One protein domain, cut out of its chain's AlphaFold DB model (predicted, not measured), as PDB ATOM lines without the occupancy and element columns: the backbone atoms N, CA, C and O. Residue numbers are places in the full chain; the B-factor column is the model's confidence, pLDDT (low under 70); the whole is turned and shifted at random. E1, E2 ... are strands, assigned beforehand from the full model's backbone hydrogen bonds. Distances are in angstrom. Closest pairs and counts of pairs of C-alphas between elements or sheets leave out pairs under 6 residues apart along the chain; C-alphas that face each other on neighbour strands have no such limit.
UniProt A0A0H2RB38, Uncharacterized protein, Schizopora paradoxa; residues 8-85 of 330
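This is residues 8 to 85 of the 330 residues of an uncharacterized protein of Schizopora paradoxa (UniProt A0A0H2RB38). A strongly twisted antiparallel sheet folds round into a small, loosely closed barrel: E2, E3, E4 and E5 follow side by side, and E6 turns back from E5 to pair with E2. E1 pairs with the first part of E2, and the long stretch of residues 8 to 27 wraps over the outside, its short runs 8 to 9 and 25 to 26 pairing antiparallel with E6. The 78 printed residues hold six named strands, E1 to E6 in chain order, and no named helix; the class is all strand, with 33 residues in named elements, under half. The whole is compact, with a radius of gyration of the C-alphas of 12.1 A and spans of 33 by 29 by 22 A.

The sheet is branched: E2, residues 38 to 45, has three antiparallel neighbours. E1, residues 28 to 31, pairs at its residues 38 to 40, with N 29 and O 39 2.8 A apart. E3, residues 52 to 58, pairs at 39 to 45, with N 42 and O 55 at 2.8 A. E6, residues 79 to 84, pairs at 42 to 44, with N 43 and O 80 at 2.7 A. On the other side of E3 from E2 is E4, residues 64 to 67, with N 56 and O 65 at 2.8 A. E5, residues 73 to 76, is next, with N 64 and O 76 at 2.8 A. E1 to E5 form a meander, each strand the antiparallel neighbour of the one before. E5 runs on into E6 at 87 degrees; they meet only through their link.

E2 measures 22.3 A, E3 19.0 A and E6 16.5 A. E1 begins at C-alpha 28 (14.314, 21.619, 32.986); E6 ends at C-alpha 84 (14.096, 18.174, 22.882).

The farthest C-alphas, of Gly 23 and His 70, are 35.7 A apart. The printed part has no cut and no long link between named strands. Only residue 13 is under pLDDT 70.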
ATOM      1  N   ILE A   8      17.071  20.897  19.817       77.62
ATOM      2  CA  ILE A   8      16.724  22.061  18.996       77.62
ATOM      3  C   ILE A   8      16.696  23.298  19.891       77.62
ATOM      4  O   ILE A   8      16.324  23.251  21.059       77.62
ATOM      5  N   LEU A   9      17.084  24.431  19.314       78.06
ATOM      6  CA  LEU A   9      16.777  25.735  19.884       78.06
ATOM      7  C   LEU A   9      15.405  26.149  19.388       78.06
ATOM      8  O   LEU A   9      15.221  26.238  18.166       78.06
ATOM      9  N   LEU A  10      14.472  26.430  20.301       75.44
ATOM     10  CA  LEU A  10      13.239  27.075  19.874       75.44
ATOM     11  C   LEU A  10      13.584  28.379  19.149       75.44
ATOM     12  O   LEU A  10      14.528  29.085  19.542       75.44
ATOM     13  N   PRO A  11      12.867  28.683  18.052       72.25
ATOM     14  CA  PRO A  11      13.015  29.962  17.395       72.25
ATOM     15  C   PRO A  11      12.818  31.071  18.426       72.25
ATOM     16  O   PRO A  11      12.059  30.934  19.383       72.25
ATOM     17  N   ARG A  12      13.574  32.150  18.227       71.75
ATOM     18  CA  ARG A  12      13.605  33.317  19.104       71.75
ATOM     19  C   ARG A  12      12.174  33.718  19.462       71.75
ATOM     20  O   ARG A  12      11.410  34.069  18.560       71.75
ATOM     21  N   VAL A  13      11.839  33.662  20.750       68.44
ATOM     22  CA  VAL A  13      10.572  34.205  21.241       68.44
ATOM     23  C   VAL A  13      10.585  35.684  20.866       68.44
ATOM     24  O   VAL A  13      11.596  36.370  21.064       68.44
ATOM     25  N   LYS A  14       9.531  36.168  20.202       71.81
ATOM     26  CA  LYS A  14       9.443  37.599  19.896       71.81
ATOM     27  C   LYS A  14       9.512  38.347  21.221       71.81
ATOM     28  O   LYS A  14       8.941  37.897  22.203       71.81
ATOM     29  N   THR A  15      10.197  39.485  21.238       70.75
ATOM     30  CA  THR A  15      10.709  40.166  22.443       70.75
ATOM     31  C   THR A  15       9.681  40.532  23.524       70.75
ATOM     32  O   THR A  15      10.090  41.012  24.575       70.75
ATOM     33  N   ASN A  16       8.383  40.314  23.290       82.62
ATOM     34  CA  ASN A  16       7.297  40.616  24.221       82.62
ATOM     35  C   ASN A  16       6.308  39.450  24.426       82.62
ATOM     36  O   ASN A  16       5.345  39.613  25.171       82.62
ATOM     37  N   GLU A  17       6.482  38.311  23.751       90.56
ATOM     38  CA  GLU A  17       5.591  37.162  23.934       90.56
ATOM     39  C   GLU A  17       6.070  36.335  25.140       90.56
ATOM     40  O   GLU A  17       7.261  36.028  25.229       90.56
ATOM     41  N   PRO A  18       5.178  35.985  26.083       95.12
ATOM     42  CA  PRO A  18       5.477  35.030  27.142       95.12
ATOM     43  C   PRO A  18       6.006  33.709  26.583       95.12
ATOM     44  O   PRO A  18       5.483  33.195  25.590       95.12
ATOM     45  N   PHE A  19       7.008  33.128  27.239       94.44
ATOM     46  CA  PHE A  19       7.426  31.767  26.939       94.44
ATOM     47  C   PHE A  19       6.282  30.790  27.245       94.44
ATOM     48  O   PHE A  19       5.711  30.805  28.333       94.44
ATOM     49  N   ASN A  20       5.966  29.927  26.282       93.69
ATOM     50  CA  ASN A  20       4.945  28.895  26.406       93.69
ATOM     51  C   ASN A  20       5.573  27.534  26.087       93.69
ATOM     52  O   ASN A  20       6.098  27.344  24.985       93.69
ATOM     53  N   ALA A  21       5.530  26.601  27.042       91.88
ATOM     54  CA  ALA A  21       6.089  25.264  26.867       91.88
ATOM     55  C   ALA A  21       5.128  24.306  26.141       91.88
ATOM     56  O   ALA A  21       5.538  23.216  25.743       91.88
ATOM     57  N   THR A  22       3.864  24.696  25.936       90.44
ATOM     58  CA  THR A  22       2.827  23.845  25.337       90.44
ATOM     59  C   THR A  22       3.256  23.307  23.969       90.44
ATOM     60  O   THR A  22       3.516  24.069  23.040       90.44
ATOM     61  N   GLY A  23       3.281  21.978  23.828       85.31
ATOM     62  CA  GLY A  23       3.674  21.298  22.586       85.31
ATOM     63  C   GLY A  23       5.188  21.234  22.350       85.31
ATOM     64  O   GLY A  23       5.633  20.878  21.256       85.31
ATOM     65  N   HIS A  24       5.985  21.580  23.359       87.44
ATOM     66  CA  HIS A  24       7.437  21.496  23.345       87.44
ATOM     67  C   HIS A  24       7.938  20.666  24.529       87.44
ATOM     68  O   HIS A  24       7.248  20.506  25.531       87.44
ATOM     69  N   PHE A  25       9.171  20.173  24.425       88.69
ATOM     70  CA  PHE A  25       9.830  19.390  25.475       88.69
ATOM     71  C   PHE A  25      11.049  20.159  26.006       88.69
ATOM     72  O   PHE A  25      12.187  19.808  25.680       88.69
ATOM     73  N   PRO A  26      10.851  21.283  26.717       91.75
ATOM     74  CA  PRO A  26      11.952  22.094  27.221       91.75
ATOM     75  C   PRO A  26      12.764  21.364  28.289       91.75
ATOM     76  O   PRO A  26      12.232  20.628  29.117       91.75
ATOM     77  N   ILE A  27      14.075  21.598  28.280       91.38
ATOM     78  CA  ILE A  27      14.986  21.007  29.260       91.38
ATOM     79  C   ILE A  27      14.829  21.759  30.582       91.38
ATOM     80  O   ILE A  27      15.089  22.961  30.648       91.38
ATOM     81  N   ILE A  28      14.419  21.056  31.637       94.12
ATOM     82  CA  ILE A  28      14.314  21.619  32.986       94.12
ATOM     83  C   ILE A  28      15.728  21.809  33.548       94.12
ATOM     84  O   ILE A  28      16.526  20.876  33.569       94.12
ATOM     85  N   ALA A  29      16.037  23.024  33.995       93.31
ATOM     86  CA  ALA A  29      17.291  23.355  34.662       93.31
ATOM     87  C   ALA A  29      17.210  23.071  36.170       93.31
ATOM     88  O   ALA A  29      18.106  22.451  36.734       93.31
ATOM     89  N   PHE A  30      16.139  23.530  36.823       92.81
ATOM     90  CA  PHE A  30      15.863  23.284  38.241       92.81
ATOM     91  C   PHE A  30      14.383  23.539  38.562       92.81
ATOM     92  O   PHE A  30      13.645  24.088  37.744       92.81
ATOM     93  N   ARG A  31      13.949  23.152  39.765       94.81
ATOM     94  CA  ARG A  31      12.613  23.442  40.308       94.81
ATOM     95  C   ARG A  31      12.737  24.351  41.522       94.81
ATOM     96  O   ARG A  31      13.616  24.159  42.363       94.81
ATOM     97  N   GLU A  32      11.876  25.357  41.607       94.38
ATOM     98  CA  GLU A  32      11.827  26.247  42.767       94.38
ATOM     99  C   GLU A  32      11.123  25.565  43.943       94.38
ATOM    100  O   GLU A  32       9.986  25.127  43.832       94.38
ATOM    101  N   ARG A  33      11.784  25.503  45.104       93.00
ATOM    102  CA  ARG A  33      11.294  24.739  46.262       93.00
ATOM    103  C   ARG A  33       9.968  25.249  46.839       93.00
ATOM    104  O   ARG A  33       9.230  24.465  47.419       93.00
ATOM    105  N   SER A  34       9.693  26.548  46.742       96.19
ATOM    106  CA  SER A  34       8.485  27.156  47.317       96.19
ATOM    107  C   SER A  34       7.234  26.905  46.480       96.19
ATOM    108  O   SER A  34       6.150  26.775  47.038       96.19
ATOM    109  N   THR A  35       7.379  26.860  45.158       95.69
ATOM    110  CA  THR A  35       6.263  26.819  44.205       95.69
ATOM    111  C   THR A  35       6.189  25.511  43.419       95.69
ATOM    112  O   THR A  35       5.237  25.321  42.671       95.69
ATOM    113  N   ASP A  36       7.215  24.657  43.527       94.56
ATOM    114  CA  ASP A  36       7.491  23.516  42.638       94.56
ATOM    115  C   ASP A  36       7.440  23.882  41.139       94.56
ATOM    116  O   ASP A  36       7.253  23.044  40.257       94.56
ATOM    117  N   SER A  37       7.616  25.168  40.825       94.56
ATOM    118  CA  SER A  37       7.563  25.644  39.449       94.56
ATOM    119  C   SER A  37       8.889  25.355  38.742       94.56
ATOM    120  O   SER A  37       9.958  25.688  39.276       94.56
ATOM    121  N   PRO A  38       8.858  24.745  37.543       95.81
ATOM    122  CA  PRO A  38      10.064  24.444  36.793       95.81
ATOM    123  C   PRO A  38      10.659  25.710  36.172       95.81
ATOM    124  O   PRO A  38       9.958  26.573  35.640       95.81
ATOM    125  N   PHE A  39      11.983  25.777  36.202       96.88
ATOM    126  CA  PHE A  39      12.778  26.682  35.391       96.88
ATOM    127  C   PHE A  39      13.396  25.904  34.241       96.88
ATOM    128  O   PHE A  39      13.989  24.843  34.436       96.88
ATOM    129  N   TYR A  40      13.287  26.457  33.044       96.19
ATOM    130  CA  TYR A  40      13.777  25.856  31.816       96.19
ATOM    131  C   TYR A  40      15.107  26.472  31.401       96.19
ATOM    132  O   TYR A  40      15.360  27.662  31.612       96.19
ATOM    133  N   LEU A  41      15.958  25.649  30.794       96.44
ATOM    134  CA  LEU A  41      17.272  26.051  30.327       96.44
ATOM    135  C   LEU A  41      17.148  26.904  29.060       96.44
ATOM    136  O   LEU A  41      16.635  26.465  28.025       96.44
ATOM    137  N   ALA A  42      17.665  28.122  29.133       96.81
ATOM    138  CA  ALA A  42      17.689  29.073  28.039       96.81
ATOM    139  C   ALA A  42      19.124  29.464  27.659       96.81
ATOM    140  O   ALA A  42      20.077  29.275  28.414       96.81
ATOM    141  N   LEU A  43      19.269  30.020  26.461       95.81
ATOM    142  CA  LEU A  43      20.493  30.601  25.936       95.81
ATOM    143  C   LEU A  43      20.261  32.066  25.593       95.81
ATOM    144  O   LEU A  43      19.334  32.409  24.852       95.81
ATOM    145  N   VAL A  44      21.151  32.911  26.090       95.06
ATOM    146  CA  VAL A  44      21.202  34.345  25.812       95.06
ATOM    147  C   VAL A  44      22.430  34.624  24.960       95.06
ATOM    148  O   VAL A  44      23.498  34.080  25.220       95.06
ATOM    149  N   THR A  45      22.291  35.474  23.944       93.06
ATOM    150  CA  THR A  45      23.439  35.996  23.190       93.06
ATOM    151  C   THR A  45      23.733  37.408  23.669       93.06
ATOM    152  O   THR A  45      22.870  38.285  23.545       93.06
ATOM    153  N   THR A  46      24.938  37.655  24.184       88.38
ATOM    154  CA  THR A  46      25.366  39.029  24.474       88.38
ATOM    155  C   THR A  46      25.578  39.778  23.161       88.38
ATOM    156  O   THR A  46      26.215  39.272  22.237       88.38
ATOM    157  N   GLN A  47      25.017  40.987  23.051       83.88
ATOM    158  CA  GLN A  47      25.130  41.792  21.823       83.88
ATOM    159  C   GLN A  47      26.584  42.164  21.511       83.88
ATOM    160  O   GLN A  47      26.944  42.274  20.344       83.88
ATOM    161  N   ASN A  48      27.401  42.322  22.551       84.56
ATOM    162  CA  ASN A  48      28.767  42.814  22.426       84.56
ATOM    163  C   ASN A  48      29.738  41.726  21.955       84.56
ATOM    164  O   ASN A  48      30.608  42.005  21.136       84.56
ATOM    165  N   ASP A  49      29.557  40.487  22.422       86.06
ATOM    166  CA  ASP A  49      30.596  39.456  22.293       86.06
ATOM    167  C   ASP A  49      30.147  38.259  21.447       86.06
ATOM    168  O   ASP A  49      30.958  37.406  21.089       86.06
ATOM    169  N   GLY A  50      28.846  38.148  21.151       88.75
ATOM    170  CA  GLY A  50      28.284  36.977  20.472       88.75
ATOM    171  C   GLY A  50      28.398  35.684  21.288       88.75
ATOM    172  O   GLY A  50      28.169  34.596  20.754       88.75
ATOM    173  N   ILE A  51      28.751  35.789  22.571       90.25
ATOM    174  CA  ILE A  51      28.909  34.653  23.474       90.25
ATOM    175  C   ILE A  51      27.521  34.177  23.898       90.25
ATOM    176  O   ILE A  51      26.643  34.968  24.251       90.25
ATOM    177  N   TRP A  52      27.336  32.860  23.854       93.06
ATOM    178  CA  TRP A  52      26.145  32.199  24.363       93.06
ATOM    179  C   TRP A  52      26.305  31.942  25.858       93.06
ATOM    180  O   TRP A  52      27.232  31.248  26.271       93.06
ATOM    181  N   ILE A  53      25.394  32.491  26.654       95.12
ATOM    182  CA  ILE A  53      25.363  32.334  28.109       95.12
ATOM    183  C   ILE A  53      24.125  31.523  28.483       95.12
ATOM    184  O   ILE A  53      23.040  31.751  27.941       95.12
ATOM    185  N   TYR A  54      24.292  30.575  29.404       96.31
ATOM    186  CA  TYR A  54      23.176  29.826  29.967       96.31
ATOM    187  C   TYR A  54      22.333  30.714  30.880       96.31
ATOM    188  O   TYR A  54      22.849  31.463  31.708       96.31
ATOM    189  N   ALA A  55      21.025  30.600  30.717       97.31
ATOM    190  CA  ALA A  55      20.019  31.362  31.428       97.31
ATOM    191  C   ALA A  55      18.903  30.430  31.915       97.31
ATOM    192  O   ALA A  55      18.794  29.283  31.472       97.31
ATOM    193  N   ALA A  56      18.057  30.940  32.800       97.75
ATOM    194  CA  ALA A  56      16.868  30.269  33.295       97.75
ATOM    195  C   ALA A  56      15.625  31.106  32.970       97.75
ATOM    196  O   ALA A  56      15.652  32.334  33.060       97.75
ATOM    197  N   VAL A  57      14.531  30.449  32.590       97.50
ATOM    198  CA  VAL A  57      13.237  31.098  32.321       97.50
ATOM    199  C   VAL A  57      12.098  30.244  32.864       97.50
ATOM    200  O   VAL A  57      12.181  29.016  32.819       97.50
ATOM    201  N   ARG A  58      11.044  30.870  33.386       97.38
ATOM    202  CA  ARG A  58       9.827  30.180  33.831       97.38
ATOM    203  C   ARG A  58       8.783  30.168  32.716       97.38
ATOM    204  O   ARG A  58       8.785  31.021  31.833       97.38
ATOM    205  N   GLU A  59       7.871  29.206  32.752       96.12
ATOM    206  CA  GLU A  59       6.684  29.246  31.893       96.12
ATOM    207  C   GLU A  59       5.835  30.487  32.181       96.12
ATOM    208  O   GLU A  59       5.602  30.834  33.337       96.12
ATOM    209  N   GLY A  60       5.402  31.168  31.119       96.19
ATOM    210  CA  GLY A  60       4.685  32.439  31.191       96.19
ATOM    211  C   GLY A  60       5.579  33.679  31.306       96.19
ATOM    212  O   GLY A  60       5.077  34.791  31.141       96.19
ATOM    213  N   ASP A  61       6.890  33.530  31.517       96.44
ATOM    214  CA  ASP A  61       7.790  34.681  31.610       96.44
ATOM    215  C   ASP A  61       8.202  35.185  30.221       96.44
ATOM    216  O   ASP A  61       8.492  34.420  29.301       96.44
ATOM    217  N   SER A  62       8.288  36.507  30.073       96.06
ATOM    218  CA  SER A  62       8.821  37.178  28.876       96.06
ATOM    219  C   SER A  62      10.313  37.516  28.985       96.06
ATOM    220  O   SER A  62      10.886  38.107  28.067       96.06
ATOM    221  N   PHE A  63      10.962  37.133  30.089       96.38
ATOM    222  CA  PHE A  63      12.370  37.402  30.348       96.38
ATOM    223  C   PHE A  63      13.076  36.172  30.916       96.38
ATOM    224  O   PHE A  63      12.530  35.464  31.755       96.38
ATOM    225  N   ALA A  64      14.322  35.964  30.501       96.62
ATOM    226  CA  ALA A  64      15.223  34.998  31.106       96.62
ATOM    227  C   ALA A  64      16.211  35.708  32.037       96.62
ATOM    228  O   ALA A  64      16.642  36.836  31.767       96.62
ATOM    229  N   THR A  65      16.597  35.025  33.110       97.62
ATOM    230  CA  THR A  65      17.615  35.482  34.055       97.62
ATOM    231  C   THR A  65      18.911  34.707  33.850       97.62
ATOM    232  O   THR A  65      18.904  33.499  33.619       97.62
ATOM    233  N   TYR A  66      20.047  35.394  33.890       96.69
ATOM    234  CA  TYR A  66      21.364  34.766  33.784       96.69
ATOM    235  C   TYR A  66      22.362  35.446  34.712       96.69
ATOM    236  O   TYR A  66      22.135  36.565  35.166       96.69
ATOM    237  N   LEU A  67      23.466  34.765  35.003       95.88
ATOM    238  CA  LEU A  67      24.588  35.354  35.723       95.88
ATOM    239  C   LEU A  67      25.616  35.838  34.707       95.88
ATOM    240  O   LEU A  67      26.031  35.076  33.830       95.88
ATOM    241  N   ASP A  68      26.011  37.104  34.800       93.00
ATOM    242  CA  ASP A  68      27.134  37.603  34.013       93.00
ATOM    243  C   ASP A  68      28.473  37.056  34.537       93.00
ATOM    244  O   ASP A  68      28.556  36.342  35.538       93.00
ATOM    245  N   PHE A  69      29.558  37.405  33.850       89.38
ATOM    246  CA  PHE A  69      30.913  36.999  34.219       89.38
ATOM    247  C   PHE A  69      31.387  37.577  35.567       89.38
ATOM    248  O   PHE A  69      32.411  37.143  36.091       89.38
ATOM    249  N   HIS A  70      30.650  38.526  36.146       91.06
ATOM    250  CA  HIS A  70      30.871  39.054  37.491       91.06
ATOM    251  C   HIS A  70      29.967  38.396  38.545       91.06
ATOM    252  O   HIS A  70      29.978  38.817  39.702       91.06
ATOM    253  N   GLY A  71      29.168  37.393  38.168       92.31
ATOM    254  CA  GLY A  71      28.202  36.750  39.055       92.31
ATOM    255  C   GLY A  71      27.003  37.635  39.404       92.31
ATOM    256  O   GLY A  71      26.287  37.331  40.359       92.31
ATOM    257  N   LYS A  72      26.765  38.730  38.671       94.62
ATOM    258  CA  LYS A  72      25.569  39.558  38.861       94.62
ATOM    259  C   LYS A  72      24.420  38.996  38.040       94.62
ATOM    260  O   LYS A  72      24.591  38.578  36.897       94.62
ATOM    261  N   VAL A  73      23.233  39.023  38.636       96.56
ATOM    262  CA  VAL A  73      22.002  38.618  37.960       96.56
ATOM    263  C   VAL A  73      21.638  39.671  36.923       96.56
ATOM    264  O   VAL A  73      21.485  40.849  37.243       96.56
ATOM    265  N   GLN A  74      21.480  39.221  35.689       97.31
ATOM    266  CA  GLN A  74      21.025  39.996  34.550       97.31
ATOM    267  C   GLN A  74      19.694  39.436  34.053       97.31
ATOM    268  O   GLN A  74      19.397  38.252  34.226       97.31
ATOM    269  N   VAL A  75      18.897  40.295  33.425       96.62
ATOM    270  CA  VAL A  75      17.580  39.953  32.880       96.62
ATOM    271  C   VAL A  75      17.538  40.366  31.416       96.62
ATOM    272  O   VAL A  75      18.011  41.442  31.054       96.62
ATOM    273  N   THR A  76      16.979  39.521  30.556       95.19
ATOM    274  CA  THR A  76      16.841  39.838  29.132       95.19
ATOM    275  C   THR A  76      15.586  39.224  28.534       95.19
ATOM    276  O   THR A  76      15.204  38.110  28.874       95.19
ATOM    277  N   ASN A  77      14.964  39.932  27.595       94.75
ATOM    278  CA  ASN A  77      13.875  39.412  26.765       94.75
ATOM    279  C   ASN A  77      14.379  38.746  25.474       94.75
ATOM    280  O   ASN A  77      13.589  38.328  24.629       94.75
ATOM    281  N   ASN A  78      15.698  38.676  25.281       93.00
ATOM    282  CA  ASN A  78      16.305  38.083  24.103       93.00
ATOM    283  C   ASN A  78      16.971  36.752  24.447       93.00
ATOM    284  O   ASN A  78      18.187  36.678  24.639       93.00
ATOM    285  N   PHE A  79      16.164  35.700  24.494       95.25
ATOM    286  CA  PHE A  79      16.625  34.358  24.822       95.25
ATOM    287  C   PHE A  79      16.036  33.307  23.875       95.25
ATOM    288  O   PHE A  79      15.097  33.556  23.111       95.25
ATOM    289  N   ARG A  80      16.632  32.115  23.897       94.94
ATOM    290  CA  ARG A  80      16.133  30.910  23.224       94.94
ATOM    291  C   ARG A  80      16.068  29.780  24.232       94.94
ATOM    292  O   ARG A  80      17.053  29.546  24.917       94.94
ATOM    293  N   VAL A  81      14.954  29.067  24.299       94.94
ATOM    294  CA  VAL A  81      14.820  27.906  25.189       94.94
ATOM    295  C   VAL A  81      15.339  26.656  24.486       94.94
ATOM    296  O   VAL A  81      15.094  26.453  23.290       94.94
ATOM    297  N   LEU A  82      16.092  25.840  25.219       93.44
ATOM    298  CA  LEU A  82      16.554  24.538  24.753       93.44
ATOM    299  C   LEU A  82      15.421  23.524  24.890       93.44
ATOM    300  O   LEU A  82      14.887  23.324  25.981       93.44
ATOM    301  N   VAL A  83      15.074  22.880  23.778       90.19
ATOM    302  CA  VAL A  83      14.018  21.865  23.719       90.19
ATOM    303  C   VAL A  83      14.524  20.576  23.089       90.19
ATOM    304  O   VAL A  83      15.372  20.578  22.187       90.19
ATOM    305  N   LEU A  84      13.962  19.463  23.538       85.19
ATOM    306  CA  LEU A  84      14.096  18.174  22.882       85.19
ATOM    307  C   LEU A  84      13.200  18.146  21.636       85.19
ATOM    308  O   LEU A  84      12.126  18.750  21.594       85.19
ATOM    309  N   ARG A  85      13.678  17.476  20.582       71.94
ATOM    310  CA  ARG A  85      12.977  17.399  19.283       71.94
ATOM    311  C   ARG A  85      11.645  16.674  19.327       71.94
ATOM    312  O   ARG A  85      10.801  16.886  18.460       71.94
TER     313      ARG A  85